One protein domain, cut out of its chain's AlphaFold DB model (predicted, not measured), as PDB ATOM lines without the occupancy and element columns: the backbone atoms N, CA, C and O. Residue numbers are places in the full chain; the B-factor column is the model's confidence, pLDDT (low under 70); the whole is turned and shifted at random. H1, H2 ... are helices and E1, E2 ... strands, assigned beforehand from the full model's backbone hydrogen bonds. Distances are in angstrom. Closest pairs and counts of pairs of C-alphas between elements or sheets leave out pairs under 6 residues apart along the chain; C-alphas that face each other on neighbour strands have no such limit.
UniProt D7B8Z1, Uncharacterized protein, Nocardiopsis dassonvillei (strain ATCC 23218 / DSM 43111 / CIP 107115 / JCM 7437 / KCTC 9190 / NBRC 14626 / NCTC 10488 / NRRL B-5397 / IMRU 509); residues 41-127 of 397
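This is residues 41 to 127 of the 397 residues of an uncharacterized protein of Nocardiopsis dassonvillei (strain ATCC 23218 / DSM 43111 / CIP 107115 / JCM 7437 / KCTC 9190 / NBRC 14626 / NCTC 10488 / NRRL B-5397 / IMRU 509) (UniProt D7B8Z1). A twisted sheet of four long strands, side by side in the order E1, E2, E3, E4, has one helix, H1, packed slantwise over one face; the helix covers the E1 and E2 side of the sheet far more than E4. The strands run back and forth as three hairpins, and the chain then folds back over the sheet to bring H1 onto it. The printed part has 87 residues, with four named strands and then one named helix along the chain; the sheet is antiparallel throughout and the class is mixed, helices and strands. The whole is compact, with a radius of gyration of the C-alphas of 12.8 A, and elongated in outline, with spans of 42 by 25 by 19 A.

E1 is residues 45 to 53, 23.5 A from first to last C-alpha, and begins with C-alpha 45 at (-31.332, 13.710, -23.504). E2 is residues 64 to 71, 23.8 A long. E3 is residues 76 to 83, 22.9 A long. E4 is residues 88 to 95, 22.5 A long, and ends with C-alpha 95 at (-37.528, 18.298, -33.221). H1 is residues 106 to 116, 15.6 A long, and ends with C-alpha 116 at (-42.163, 17.030, -22.443).

The sheet is a meander, each strand the antiparallel neighbour of the one before, with E1 and E4 as edge strands. E1 and E2 form a hairpin with 167 degrees between their directions; N 51 and O 66 are within hydrogen-bond range at 2.9 A. The hairpin E2 and E3 has an angle of 173 degrees, and N 67 and O 79 are 2.8 A apart. In the hairpin E3 and E4 the angle is 162 degrees, and N 82 and O 89 are 2.8 A apart. E1 and E4 are apart. H1 is on the sheet at a height over the sheet of 6.9 A, giving two layers, a helix on one face of a sheet. It lies over E2, and only just over E1 and E3, with 3 of its C-alphas falling on each of these two. It runs slantwise to the strands, at 33 degrees to E2 on the local plane. The closest C-alphas of H1 and E1 are those of Ala 49 and Ala 115, 4.5 A apart; for H1 and E2 they are those of Ala 68 and Val 112, 5.5 A. In H1 every O i to N i+4 pair is within hydrogen-bond range.

The C-alphas farthest apart in the domain are those of Asp 41 and Glu 58, at 43.3 A. The printed part has no cut. The links E2 to E3 and E3 to E4 are tight, those from E1 to E2 and from E4 to H1 are short, and no link is long. The mean pLDDT of the printed part is 89.6; residues 122 to 127 are under 70.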
ATOM      1  N   ASP A  41     -25.696  18.636 -18.330       81.75
ATOM      2  CA  ASP A  41     -25.539  19.094 -19.706       81.75
ATOM      3  C   ASP A  41     -26.902  19.486 -20.309       81.75
ATOM      4  O   ASP A  41     -27.795  18.634 -20.362       81.75
ATOM      5  N   PRO A  42     -27.090  20.741 -20.766       79.81
ATOM      6  CA  PRO A  42     -28.328  21.161 -21.428       79.81
ATOM      7  C   PRO A  42     -28.602  20.384 -22.723       79.81
ATOM      8  O   PRO A  42     -29.754  20.275 -23.135       79.81
ATOM      9  N   PHE A  43     -27.572  19.804 -23.346       84.56
ATOM     10  CA  PHE A  43     -27.704  18.976 -24.544       84.56
ATOM     11  C   PHE A  43     -27.900  17.487 -24.238       84.56
ATOM     12  O   PHE A  43     -28.096  16.700 -25.166       84.56
ATOM     13  N   ALA A  44     -27.866  17.075 -22.966       89.50
ATOM     14  CA  ALA A  44     -28.196  15.703 -22.614       89.50
ATOM     15  C   ALA A  44     -29.674  15.420 -22.905       89.50
ATOM     16  O   ALA A  44     -30.543  16.253 -22.655       89.50
ATOM     17  N   VAL A  45     -29.959  14.211 -23.389       92.75
ATOM     18  CA  VAL A  45     -31.332  13.710 -23.504       92.75
ATOM     19  C   VAL A  45     -31.887  13.497 -22.098       92.75
ATOM     20  O   VAL A  45     -31.249  12.840 -21.272       92.75
ATOM     21  N   ARG A  46     -33.064  14.058 -21.821       91.69
ATOM     22  CA  ARG A  46     -33.725  13.993 -20.506       91.69
ATOM     23  C   ARG A  46     -35.191  13.612 -20.630       91.69
ATOM     24  O   ARG A  46     -35.673  12.791 -19.858       91.69
ATOM     25  N   ASP A  47     -35.853  14.168 -21.634       94.12
ATOM     26  CA  ASP A  47     -37.275  13.999 -21.879       94.12
ATOM     27  C   ASP A  47     -37.447  12.831 -22.859       94.12
ATOM     28  O   ASP A  47     -37.144  12.938 -24.051       94.12
ATOM     29  N   VAL A  48     -37.890  11.682 -22.341       95.81
ATOM     30  CA  VAL A  48     -38.037  10.442 -23.114       95.81
ATOM     31  C   VAL A  48     -39.432   9.869 -22.932       95.81
ATOM     32  O   VAL A  48     -39.876   9.651 -21.805       95.81
ATOM     33  N   ALA A  49     -40.096   9.557 -24.042       96.38
ATOM     34  CA  ALA A  49     -41.353   8.819 -24.038       96.38
ATOM     35  C   ALA A  49     -41.433   7.859 -25.223       96.38
ATOM     36  O   ALA A  49     -40.849   8.103 -26.279       96.38
ATOM     37  N   VAL A  50     -42.182   6.772 -25.040       95.50
ATOM     38  CA  VAL A  50     -42.460   5.780 -26.084       95.50
ATOM     39  C   VAL A  50     -43.952   5.503 -26.118       95.50
ATOM     40  O   VAL A  50     -44.550   5.187 -25.088       95.50
ATOM     41  N   LEU A  51     -44.527   5.565 -27.313       94.25
ATOM     42  CA  LEU A  51     -45.912   5.213 -27.584       94.25
ATOM     43  C   LEU A  51     -45.951   4.002 -28.513       94.25
ATOM     44  O   LEU A  51     -45.356   4.039 -29.586       94.25
ATOM     45  N   HIS A  52     -46.679   2.962 -28.114       93.62
ATOM     46  CA  HIS A  52     -46.972   1.799 -28.955       93.62
ATOM     47  C   HIS A  52     -48.392   1.905 -29.511       93.62
ATOM     48  O   HIS A  52     -49.302   2.341 -28.802       93.62
ATOM     49  N   TYR A  53     -48.579   1.516 -30.770       92.56
ATOM     50  CA  TYR A  53     -49.860   1.619 -31.467       92.56
ATOM     51  C   TYR A  53     -49.939   0.670 -32.668       92.56
ATOM     52  O   TYR A  53     -48.941   0.107 -33.124       92.56
ATOM     53  N   ASP A  54     -51.152   0.490 -33.185       92.38
ATOM     54  CA  ASP A  54     -51.409  -0.258 -34.412       92.38
ATOM     55  C   ASP A  54     -51.500   0.729 -35.584       92.38
ATOM     56  O   ASP A  54     -52.480   1.446 -35.744       92.38
ATOM     57  N   ALA A  55     -50.420   0.818 -36.368       91.00
ATOM     58  CA  ALA A  55     -50.311   1.759 -37.492       91.00
ATOM     59  C   ALA A  55     -51.000   1.269 -38.779       91.00
ATOM     60  O   ALA A  55     -51.219   2.050 -39.700       91.00
ATOM     61  N   LEU A  56     -51.251  -0.040 -38.869       88.81
ATOM     62  CA  LEU A  56     -51.828  -0.718 -40.026       88.81
ATOM     63  C   LEU A  56     -53.036  -1.523 -39.542       88.81
ATOM     64  O   LEU A  56     -52.910  -2.264 -38.572       88.81
ATOM     65  N   GLU A  57     -54.176  -1.409 -40.223       85.88
ATOM     66  CA  GLU A  57     -55.452  -2.020 -39.799       85.88
ATOM     67  C   GLU A  57     -55.400  -3.556 -39.703       85.88
ATOM     68  O   GLU A  57     -56.093  -4.178 -38.903       85.88
ATOM     69  N   GLU A  58     -54.546  -4.185 -40.506       84.31
ATOM     70  CA  GLU A  58     -54.315  -5.635 -40.546       84.31
ATOM     71  C   GLU A  58     -53.422  -6.172 -39.410       84.31
ATOM     72  O   GLU A  58     -53.182  -7.388 -39.309       84.31
ATOM     73  N   MET A  59     -52.897  -5.262 -38.586       82.25
ATOM     74  CA  MET A  59     -52.023  -5.539 -37.454       82.25
ATOM     75  C   MET A  59     -52.752  -5.257 -36.147       82.25
ATOM     76  O   MET A  59     -53.551  -4.335 -36.033       82.25
ATOM     77  N   SER A  60     -52.455  -6.077 -35.146       81.62
ATOM     78  CA  SER A  60     -52.927  -5.876 -33.786       81.62
ATOM     79  C   SER A  60     -51.815  -6.171 -32.788       81.62
ATOM     80  O   SER A  60     -50.851  -6.901 -33.077       81.62
ATOM     81  N   GLY A  61     -51.968  -5.610 -31.592       85.44
ATOM     82  CA  GLY A  61     -51.040  -5.816 -30.483       85.44
ATOM     83  C   GLY A  61     -49.999  -4.712 -30.339       85.44
ATOM     84  O   GLY A  61     -48.933  -4.975 -29.788       85.44
ATOM     85  N   ALA A  62     -50.296  -3.506 -30.827       84.69
ATOM     86  CA  ALA A  62     -49.490  -2.302 -30.669       84.69
ATOM     87  C   ALA A  62     -48.030  -2.495 -31.124       84.69
ATOM     88  O   ALA A  62     -47.077  -2.197 -30.405       84.69
ATOM     89  N   ARG A  63     -47.856  -3.069 -32.322       90.69
ATOM     90  CA  ARG A  63     -46.535  -3.475 -32.837       90.69
ATOM     91  C   ARG A  63     -45.703  -2.321 -33.382       90.69
ATOM     92  O   ARG A  63     -44.482  -2.449 -33.452       90.69
ATOM     93  N   SER A  64     -46.340  -1.241 -33.818       95.00
ATOM     94  CA  SER A  64     -45.650  -0.029 -34.255       95.00
ATOM     95  C   SER A  64     -45.375   0.868 -33.054       95.00
ATOM     96  O   SER A  64     -46.065   0.781 -32.035       95.00
ATOM     97  N   PHE A  65     -44.367   1.728 -33.161       95.38
ATOM     98  CA  PHE A  65     -44.036   2.646 -32.079       95.38
ATOM     99  C   PHE A  65     -43.487   3.979 -32.576       95.38
ATOM    100  O   PHE A  65     -42.864   4.058 -33.633       95.38
ATOM    101  N   SER A  66     -43.653   5.002 -31.744       96.56
ATOM    102  CA  SER A  66     -42.953   6.282 -31.843       96.56
ATOM    103  C   SER A  66     -42.211   6.540 -30.536       96.56
ATOM    104  O   SER A  66     -42.738   6.292 -29.451       96.56
ATOM    105  N   LEU A  67     -40.976   7.017 -30.640       96.75
ATOM    106  CA  LEU A  67     -40.063   7.321 -29.542       96.75
ATOM    107  C   LEU A  67     -39.608   8.772 -29.683       96.75
ATOM    108  O   LEU A  67     -39.064   9.135 -30.723       96.75
ATOM    109  N   ALA A  68     -39.772   9.571 -28.634       97.31
ATOM    110  CA  ALA A  68     -39.187  10.905 -28.543       97.31
ATOM    111  C   ALA A  68     -37.963  10.873 -27.622       97.31
ATOM    112  O   ALA A  68     -38.029  10.338 -26.514       97.31
ATOM    113  N   LEU A  69     -36.853  11.443 -28.092       96.62
ATOM    114  CA  LEU A  69     -35.616  11.644 -27.339       96.62
ATOM    115  C   LEU A  69     -35.275  13.130 -27.389       96.62
ATOM    116  O   LEU A  69     -34.726  13.595 -28.390       96.62
ATOM    117  N   LEU A  70     -35.625  13.868 -26.337       95.69
ATOM    118  CA  LEU A  70     -35.494  15.321 -26.286       95.69
ATOM    119  C   LEU A  70     -34.592  15.756 -25.122       95.69
ATOM    120  O   LEU A  70     -34.498  15.093 -24.083       95.69
ATOM    121  N   ASN A  71     -33.894  16.869 -25.308       94.38
ATOM    122  CA  ASN A  71     -33.154  17.552 -24.252       94.38
ATOM    123  C   ASN A  71     -34.087  18.456 -23.421       94.38
ATOM    124  O   ASN A  71     -35.287  18.544 -23.684       94.38
ATOM    125  N   SER A  72     -33.541  19.172 -22.432       91.69
ATOM    126  CA  SER A  72     -34.339  20.086 -21.598       91.69
ATOM    127  C   SER A  72     -34.973  21.247 -22.373       91.69
ATOM    128  O   SER A  72     -36.021  21.759 -21.981       91.69
ATOM    129  N   GLU A  73     -34.366  21.668 -23.481       91.94
ATOM    130  CA  GLU A  73     -34.887  22.748 -24.327       91.94
ATOM    131  C   GLU A  73     -36.039  22.260 -25.225       91.94
ATOM    132  O   GLU A  73     -36.890  23.052 -25.630       91.94
ATOM    133  N   GLY A  74     -36.177  20.944 -25.405       93.31
ATOM    134  CA  GLY A  74     -37.168  20.314 -26.281       93.31
ATOM    135  C   GLY A  74     -36.623  20.002 -27.670       93.31
ATOM    136  O   GLY A  74     -37.393  19.632 -28.554       93.31
ATOM    137  N   ASP A  75     -35.314  20.139 -27.856       95.81
ATOM    138  CA  ASP A  75     -34.618  19.768 -29.075       95.81
ATOM    139  C   ASP A  75     -34.246  18.289 -29.039       95.81
ATOM    140  O   ASP A  75     -33.846  17.743 -28.006       95.81
ATOM    141  N   GLY A  76     -34.328  17.630 -30.187       95.75
ATOM    142  CA  GLY A  76     -33.929  16.238 -30.297       95.75
ATOM    143  C   GLY A  76     -34.484  15.560 -31.536       95.75
ATOM    144  O   GLY A  76     -34.476  16.118 -32.635       95.75
ATOM    145  N   VAL A  77     -34.927  14.318 -31.371       97.25
ATOM    146  CA  VAL A  77     -35.412  13.490 -32.475       97.25
ATOM    147  C   VAL A  77     -36.627  12.674 -32.057       97.25
ATOM    148  O   VAL A  77     -36.693  12.148 -30.945       97.25
ATOM    149  N   VAL A  78     -37.566  12.533 -32.986       97.50
ATOM    150  CA  VAL A  78     -38.631  11.534 -32.920       97.50
ATOM    151  C   VAL A  78     -38.317  10.437 -33.917       97.50
ATOM    152  O   VAL A  78     -38.046  10.712 -35.086       97.50
ATOM    153  N   VAL A  79     -38.347   9.195 -33.448       97.44
ATOM    154  CA  VAL A  79     -38.147   7.994 -34.254       97.44
ATOM    155  C   VAL A  79     -39.443   7.206 -34.274       97.44
ATOM    156  O   VAL A  79     -39.939   6.805 -33.225       97.44
ATOM    157  N   THR A  80     -39.961   6.947 -35.467       96.88
ATOM    158  CA  THR A  80     -41.191   6.184 -35.675       96.88
ATOM    159  C   THR A  80     -40.876   4.927 -36.458       96.88
ATOM    160  O   THR A  80     -40.250   5.004 -37.512       96.88
ATOM    161  N   SER A  81     -41.323   3.774 -35.975       96.56
ATOM    162  CA  SER A  81     -41.231   2.502 -36.684       96.56
ATOM    163  C   SER A  81     -42.628   1.956 -36.946       96.56
ATOM    164  O   SER A  81     -43.386   1.660 -36.019       96.56
ATOM    165  N   ILE A  82     -42.965   1.838 -38.228       95.38
ATOM    166  CA  ILE A  82     -44.206   1.237 -38.711       95.38
ATOM    167  C   ILE A  82     -43.900  -0.211 -39.073       95.38
ATOM    168  O   ILE A  82     -43.150  -0.482 -40.015       95.38
ATOM    169  N   ASN A  83     -44.485  -1.138 -38.320       94.25
ATOM    170  CA  ASN A  83     -44.200  -2.563 -38.427       94.25
ATOM    171  C   ASN A  83     -45.361  -3.302 -39.100       94.25
ATOM    172  O   ASN A  83     -46.436  -3.449 -38.518       94.25
ATOM    173  N   GLY A  84     -45.123  -3.782 -40.322       90.38
ATOM    174  CA  GLY A  84     -45.989  -4.694 -41.072       90.38
ATOM    175  C   GLY A  84     -45.617  -6.166 -40.850       90.38
ATOM    176  O   GLY A  84     -44.675  -6.492 -40.127       90.38
ATOM    177  N   ARG A  85     -46.370  -7.098 -41.454       87.94
ATOM    178  CA  ARG A  85     -46.080  -8.546 -41.336       87.94
ATOM    179  C   ARG A  85     -44.796  -8.947 -42.052       87.94
ATOM    180  O   ARG A  85     -44.097  -9.854 -41.611       87.94
ATOM    181  N   THR A  86     -44.525  -8.296 -43.177       90.56
ATOM    182  CA  THR A  86     -43.455  -8.651 -44.116       90.56
ATOM    183  C   THR A  86     -42.373  -7.584 -44.224       90.56
ATOM    184  O   THR A  86     -41.330  -7.858 -44.809       90.56
ATOM    185  N   GLU A  87     -42.586  -6.388 -43.677       90.50
ATOM    186  CA  GLU A  87     -41.618  -5.293 -43.706       90.50
ATOM    187  C   GLU A  87     -41.777  -4.347 -42.515       90.50
ATOM    188  O   GLU A  87     -42.849  -4.245 -41.919       90.50
ATOM    189  N   SER A  88     -40.696  -3.640 -42.190       93.12
ATOM    190  CA  SER A  88     -40.684  -2.545 -41.225       93.12
ATOM    191  C   SER A  88     -40.062  -1.309 -41.864       93.12
ATOM    192  O   SER A  88     -39.055  -1.397 -42.579       93.12
ATOM    193  N   ARG A  89     -40.675  -0.150 -41.618       94.75
ATOM    194  CA  ARG A  89     -40.189   1.152 -42.078       94.75
ATOM    195  C   ARG A  89     -39.929   2.036 -40.875       94.75
ATOM    196  O   ARG A  89     -40.819   2.221 -40.048       94.75
ATOM    197  N   THR A  90     -38.732   2.607 -40.813       96.12
ATOM    198  CA  THR A  90     -38.348   3.524 -39.740       96.12
ATOM    199  C   THR A  90     -38.075   4.911 -40.299       96.12
ATOM    200  O   THR A  90     -37.329   5.072 -41.269       96.12
ATOM    201  N   TYR A  91     -38.677   5.897 -39.647       95.62
ATOM    202  CA  TYR A  91     -38.577   7.318 -39.934       95.62
ATOM    203  C   TYR A  91     -37.951   8.034 -38.741       95.62
ATOM    204  O   TYR A  91     -38.159   7.642 -37.593       95.62
ATOM    205  N   ALA A  92     -37.208   9.100 -39.015       96.12
ATOM    206  CA  ALA A  92     -36.688   9.993 -37.992       96.12
ATOM    207  C   ALA A  92     -36.932  11.446 -38.404       96.12
ATOM    208  O   ALA A  92     -36.635  11.827 -39.541       96.12
ATOM    209  N   LYS A  93     -37.463  12.244 -37.477       95.88
ATOM    210  CA  LYS A  93     -37.718  13.678 -37.645       95.88
ATOM    211  C   LYS A  93     -36.992  14.447 -36.548       95.88
ATOM    212  O   LYS A  93     -37.074  14.076 -35.380       95.88
ATOM    213  N   ALA A  94     -36.264  15.491 -36.933       96.31
ATOM    214  CA  ALA A  94     -35.639  16.396 -35.978       96.31
ATOM    215  C   ALA A  94     -36.712  17.283 -35.336       96.31
ATOM    216  O   ALA A  94     -37.559  17.823 -36.046       96.31
ATOM    217  N   VAL A  95     -36.657  17.424 -34.015       96.06
ATOM    218  CA  VAL A  95     -37.528  18.298 -33.221       96.06
ATOM    219  C   VAL A  95     -36.688  19.465 -32.717       96.06
ATOM    220  O   VAL A  95     -35.576  19.246 -32.235       96.06
ATOM    221  N   VAL A  96     -37.217  20.680 -32.815       95.44
ATOM    222  CA  VAL A  96     -36.607  21.902 -32.284       95.44
ATOM    223  C   VAL A  96     -37.653  22.636 -31.451       95.44
ATOM    224  O   VAL A  96     -38.742  22.937 -31.935       95.44
ATOM    225  N   GLY A  97     -37.360  22.883 -30.176       92.19
ATOM    226  CA  GLY A  97     -38.274  23.540 -29.238       92.19
ATOM    227  C   GLY A  97     -39.600  22.800 -29.013       92.19
ATOM    228  O   GLY A  97     -40.571  23.414 -28.577       92.19
ATOM    229  N   GLY A  98     -39.662  21.495 -29.298       88.69
ATOM    230  CA  GLY A  98     -40.892  20.695 -29.254       88.69
ATOM    231  C   GLY A  98     -41.720  20.685 -30.546       88.69
ATOM    232  O   GLY A  98     -42.754  20.026 -30.574       88.69
ATOM    233  N   GLU A  99     -41.267  21.352 -31.607       90.38
ATOM    234  CA  GLU A  99     -41.938  21.399 -32.913       90.38
ATOM    235  C   GLU A  99     -41.054  20.802 -34.020       90.38
ATOM    236  O   GLU A  99     -39.840  20.652 -33.867       90.38
ATOM    237  N   CYS A 100     -41.656  20.449 -35.157       91.31
ATOM    238  CA  CYS A 100     -40.946  19.940 -36.333       91.31
ATOM    239  C   CYS A 100     -41.276  20.762 -37.578       91.31
ATOM    240  O   CYS A 100     -42.433  21.099 -37.813       91.31
ATOM    241  N   ASP A 101     -40.281  20.962 -38.448       87.75
ATOM    242  CA  ASP A 101     -40.484  21.601 -39.759       87.75
ATOM    243  C   ASP A 101     -41.424  20.789 -40.669       87.75
ATOM    244  O   ASP A 101     -42.101  21.324 -41.544       87.75
ATOM    245  N   THR A 102     -41.447  19.468 -40.481       90.31
ATOM    246  CA  THR A 102     -42.359  18.554 -41.175       90.31
ATOM    247  C   THR A 102     -43.508  18.178 -40.252       90.31
ATOM    248  O   THR A 102     -43.281  17.869 -39.085       90.31
ATOM    249  N   LEU A 103     -44.723  18.108 -40.801       93.38
ATOM    250  CA  LEU A 103     -45.913  17.650 -40.083       93.38
ATOM    251  C   LEU A 103     -45.661  16.323 -39.354       93.38
ATOM    252  O   LEU A 103     -45.236  15.323 -39.950       93.38
ATOM    253  N   LEU A 104     -45.932  16.332 -38.052       93.75
ATOM    254  CA  LEU A 104     -45.926  15.148 -37.205       93.75
ATOM    255  C   LEU A 104     -47.226  14.364 -37.396       93.75
ATOM    256  O   LEU A 104     -48.298  14.951 -37.552       93.75
ATOM    257  N   SER A 105     -47.140  13.035 -37.368       94.38
ATOM    258  CA  SER A 105     -48.333  12.200 -37.234       94.38
ATOM    259  C   SER A 105     -48.990  12.432 -35.863       94.38
ATOM    260  O   SER A 105     -48.336  12.927 -34.937       94.38
ATOM    261  N   PRO A 106     -50.268  12.063 -35.684       94.62
ATOM    262  CA  PRO A 106     -50.927  12.157 -34.383       94.62
ATOM    263  C   PRO A 106     -50.166  11.425 -33.268       94.62
ATOM    264  O   PRO A 106     -50.091  11.913 -32.142       94.62
ATOM    265  N   GLU A 107     -49.581  10.270 -33.572       94.56
ATOM    266  CA  GLU A 107     -48.800   9.445 -32.648       94.56
ATOM    267  C   GLU A 107     -47.453  10.095 -32.318       94.56
ATOM    268  O   GLU A 107     -47.061  10.143 -31.152       94.56
ATOM    269  N   GLU A 108     -46.782  10.662 -33.323       95.69
ATOM    270  CA  GLU A 108     -45.531  11.408 -33.154       95.69
ATOM    271  C   GLU A 108     -45.727  12.652 -32.283       95.69
ATOM    272  O   GLU A 108     -44.970  12.896 -31.345       95.69
ATOM    273  N   TYR A 109     -46.786  13.416 -32.546       95.50
ATOM    274  CA  TYR A 109     -47.136  14.581 -31.741       95.50
ATOM    275  C   TYR A 109     -47.425  14.193 -30.286       95.50
ATOM    276  O   TYR A 109     -46.937  14.831 -29.351       95.50
ATOM    277  N   ARG A 110     -48.188  13.111 -30.078       95.19
ATOM    278  CA  ARG A 110     -48.486  12.595 -28.735       95.19
ATOM    279  C   ARG A 110     -47.213  12.219 -27.987       95.19
ATOM    280  O   ARG A 110     -47.072  12.637 -26.846       95.19
ATOM    281  N   VAL A 111     -46.276  11.498 -28.610       96.25
ATOM    282  CA  VAL A 111     -45.047  11.087 -27.914       96.25
ATOM    283  C   VAL A 111     -44.136  12.271 -27.577       96.25
ATOM    284  O   VAL A 111     -43.574  12.297 -26.485       96.25
ATOM    285  N   VAL A 112     -44.038  13.283 -28.448       95.62
ATOM    286  CA  VAL A 112     -43.305  14.529 -28.146       95.62
ATOM    287  C   VAL A 112     -43.911  15.208 -26.928       95.62
ATOM    288  O   VAL A 112     -43.200  15.571 -25.992       95.62
ATOM    289  N   ARG A 113     -45.239  15.326 -26.902       95.38
ATOM    290  CA  ARG A 113     -45.959  15.914 -25.776       95.38
ATOM    291  C   ARG A 113     -45.739  15.125 -24.487       95.38
ATOM    292  O   ARG A 113     -45.399  15.723 -23.474       95.38
ATOM    293  N   SER A 114     -45.877  13.802 -24.532       94.94
ATOM    294  CA  SER A 114     -45.655  12.912 -23.386       94.94
ATOM    295  C   SER A 114     -44.234  13.012 -22.837       94.94
ATOM    296  O   SER A 114     -44.051  13.077 -21.622       94.94
ATOM    297  N   ALA A 115     -43.223  13.089 -23.710       95.19
ATOM    298  CA  ALA A 115     -41.833  13.278 -23.301       95.19
ATOM    299  C   ALA A 115     -41.650  14.601 -22.550       95.19
ATOM    300  O   ALA A 115     -41.058  14.613 -21.474       95.19
ATOM    301  N   ARG A 116     -42.230  15.694 -23.063       93.31
ATOM    302  CA  ARG A 116     -42.163  17.030 -22.443       93.31
ATOM    303  C   ARG A 116     -42.940  17.135 -21.134       93.31
ATOM    304  O   ARG A 116     -42.599  17.946 -20.281       93.31
ATOM    305  N   LEU A 117     -43.982  16.326 -20.974       94.12
ATOM    306  CA  LEU A 117     -44.740  16.216 -19.728       94.12
ATOM    307  C   LEU A 117     -44.079  15.272 -18.709       94.12
ATOM    308  O   LEU A 117     -44.552  15.180 -17.579       94.12
ATOM    309  N   GLY A 118     -42.995  14.583 -19.081       90.44
ATOM    310  CA  GLY A 118     -42.305  13.640 -18.204       90.44
ATOM    311  C   GLY A 118     -43.101  12.360 -17.931       90.44
ATOM    312  O   GLY A 118     -42.863  11.701 -16.922       90.44
ATOM    313  N   GLU A 119     -44.034  11.985 -18.813       88.00
ATOM    314  CA  GLU A 119     -44.860  10.773 -18.663       88.00
ATOM    315  C   GLU A 119     -44.036   9.475 -18.791       88.00
ATOM    316  O   GLU A 119     -44.479   8.403 -18.376       88.00
ATOM    317  N   GLY A 120     -42.809   9.578 -19.310       78.88
ATOM    318  CA  GLY A 120     -41.819   8.509 -19.321       78.88
ATOM    319  C   GLY A 120     -42.065   7.418 -20.366       78.88
ATOM    320  O   GLY A 120     -42.913   7.504 -21.258       78.88
ATOM    321  N   VAL A 121     -41.273   6.349 -20.263       76.88
ATOM    322  CA  VAL A 121     -41.386   5.160 -21.117       76.88
ATOM    323  C   VAL A 121     -42.486   4.262 -20.554       76.88
ATOM    324  O   VAL A 121     -42.313   3.683 -19.486       76.88
ATOM    325  N   GLY A 122     -43.609   4.132 -21.270       63.91
ATOM    326  CA  GLY A 122     -44.700   3.226 -20.877       63.91
ATOM    327  C   GLY A 122     -46.081   3.860 -20.710       63.91
ATOM    328  O   GLY A 122     -47.004   3.143 -20.338       63.91
ATOM    329  N   ALA A 123     -46.271   5.140 -21.045       60.88
ATOM    330  CA  ALA A 123     -47.577   5.821 -21.021       60.88
ATOM    331  C   ALA A 123     -48.604   5.294 -22.061       60.88
ATOM    332  O   ALA A 123     -49.546   5.989 -22.436       60.88
ATOM    333  N   ALA A 124     -48.418   4.078 -22.580       53.78
ATOM    334  CA  ALA A 124     -49.167   3.549 -23.706       53.78
ATOM    335  C   ALA A 124     -50.693   3.535 -23.464       53.78
ATOM    336  O   ALA A 124     -51.197   2.886 -22.551       53.78
ATOM    337  N   ALA A 125     -51.399   4.173 -24.406       51.03
ATOM    338  CA  ALA A 125     -52.726   3.800 -24.901       51.03
ATOM    339  C   ALA A 125     -53.996   4.132 -24.081       51.03
ATOM    340  O   ALA A 125     -54.994   3.429 -24.213       51.03
ATOM    341  N   THR A 126     -54.075   5.255 -23.360       45.22
ATOM    342  CA  THR A 126     -55.371   5.734 -22.807       45.22
ATOM    343  C   THR A 126     -56.232   6.561 -23.777       45.22
ATOM    344  O   THR A 126     -57.180   7.217 -23.356       45.22
ATOM    345  N   ALA A 127     -55.955   6.541 -25.083       47.09
ATOM    346  CA  ALA A 127     -56.742   7.282 -26.073       47.09
ATOM    347  C   ALA A 127     -56.993   6.443 -27.335       47.09
ATOM    348  O   ALA A 127     -56.358   6.674 -28.367       47.09
TER     349      ALA A 127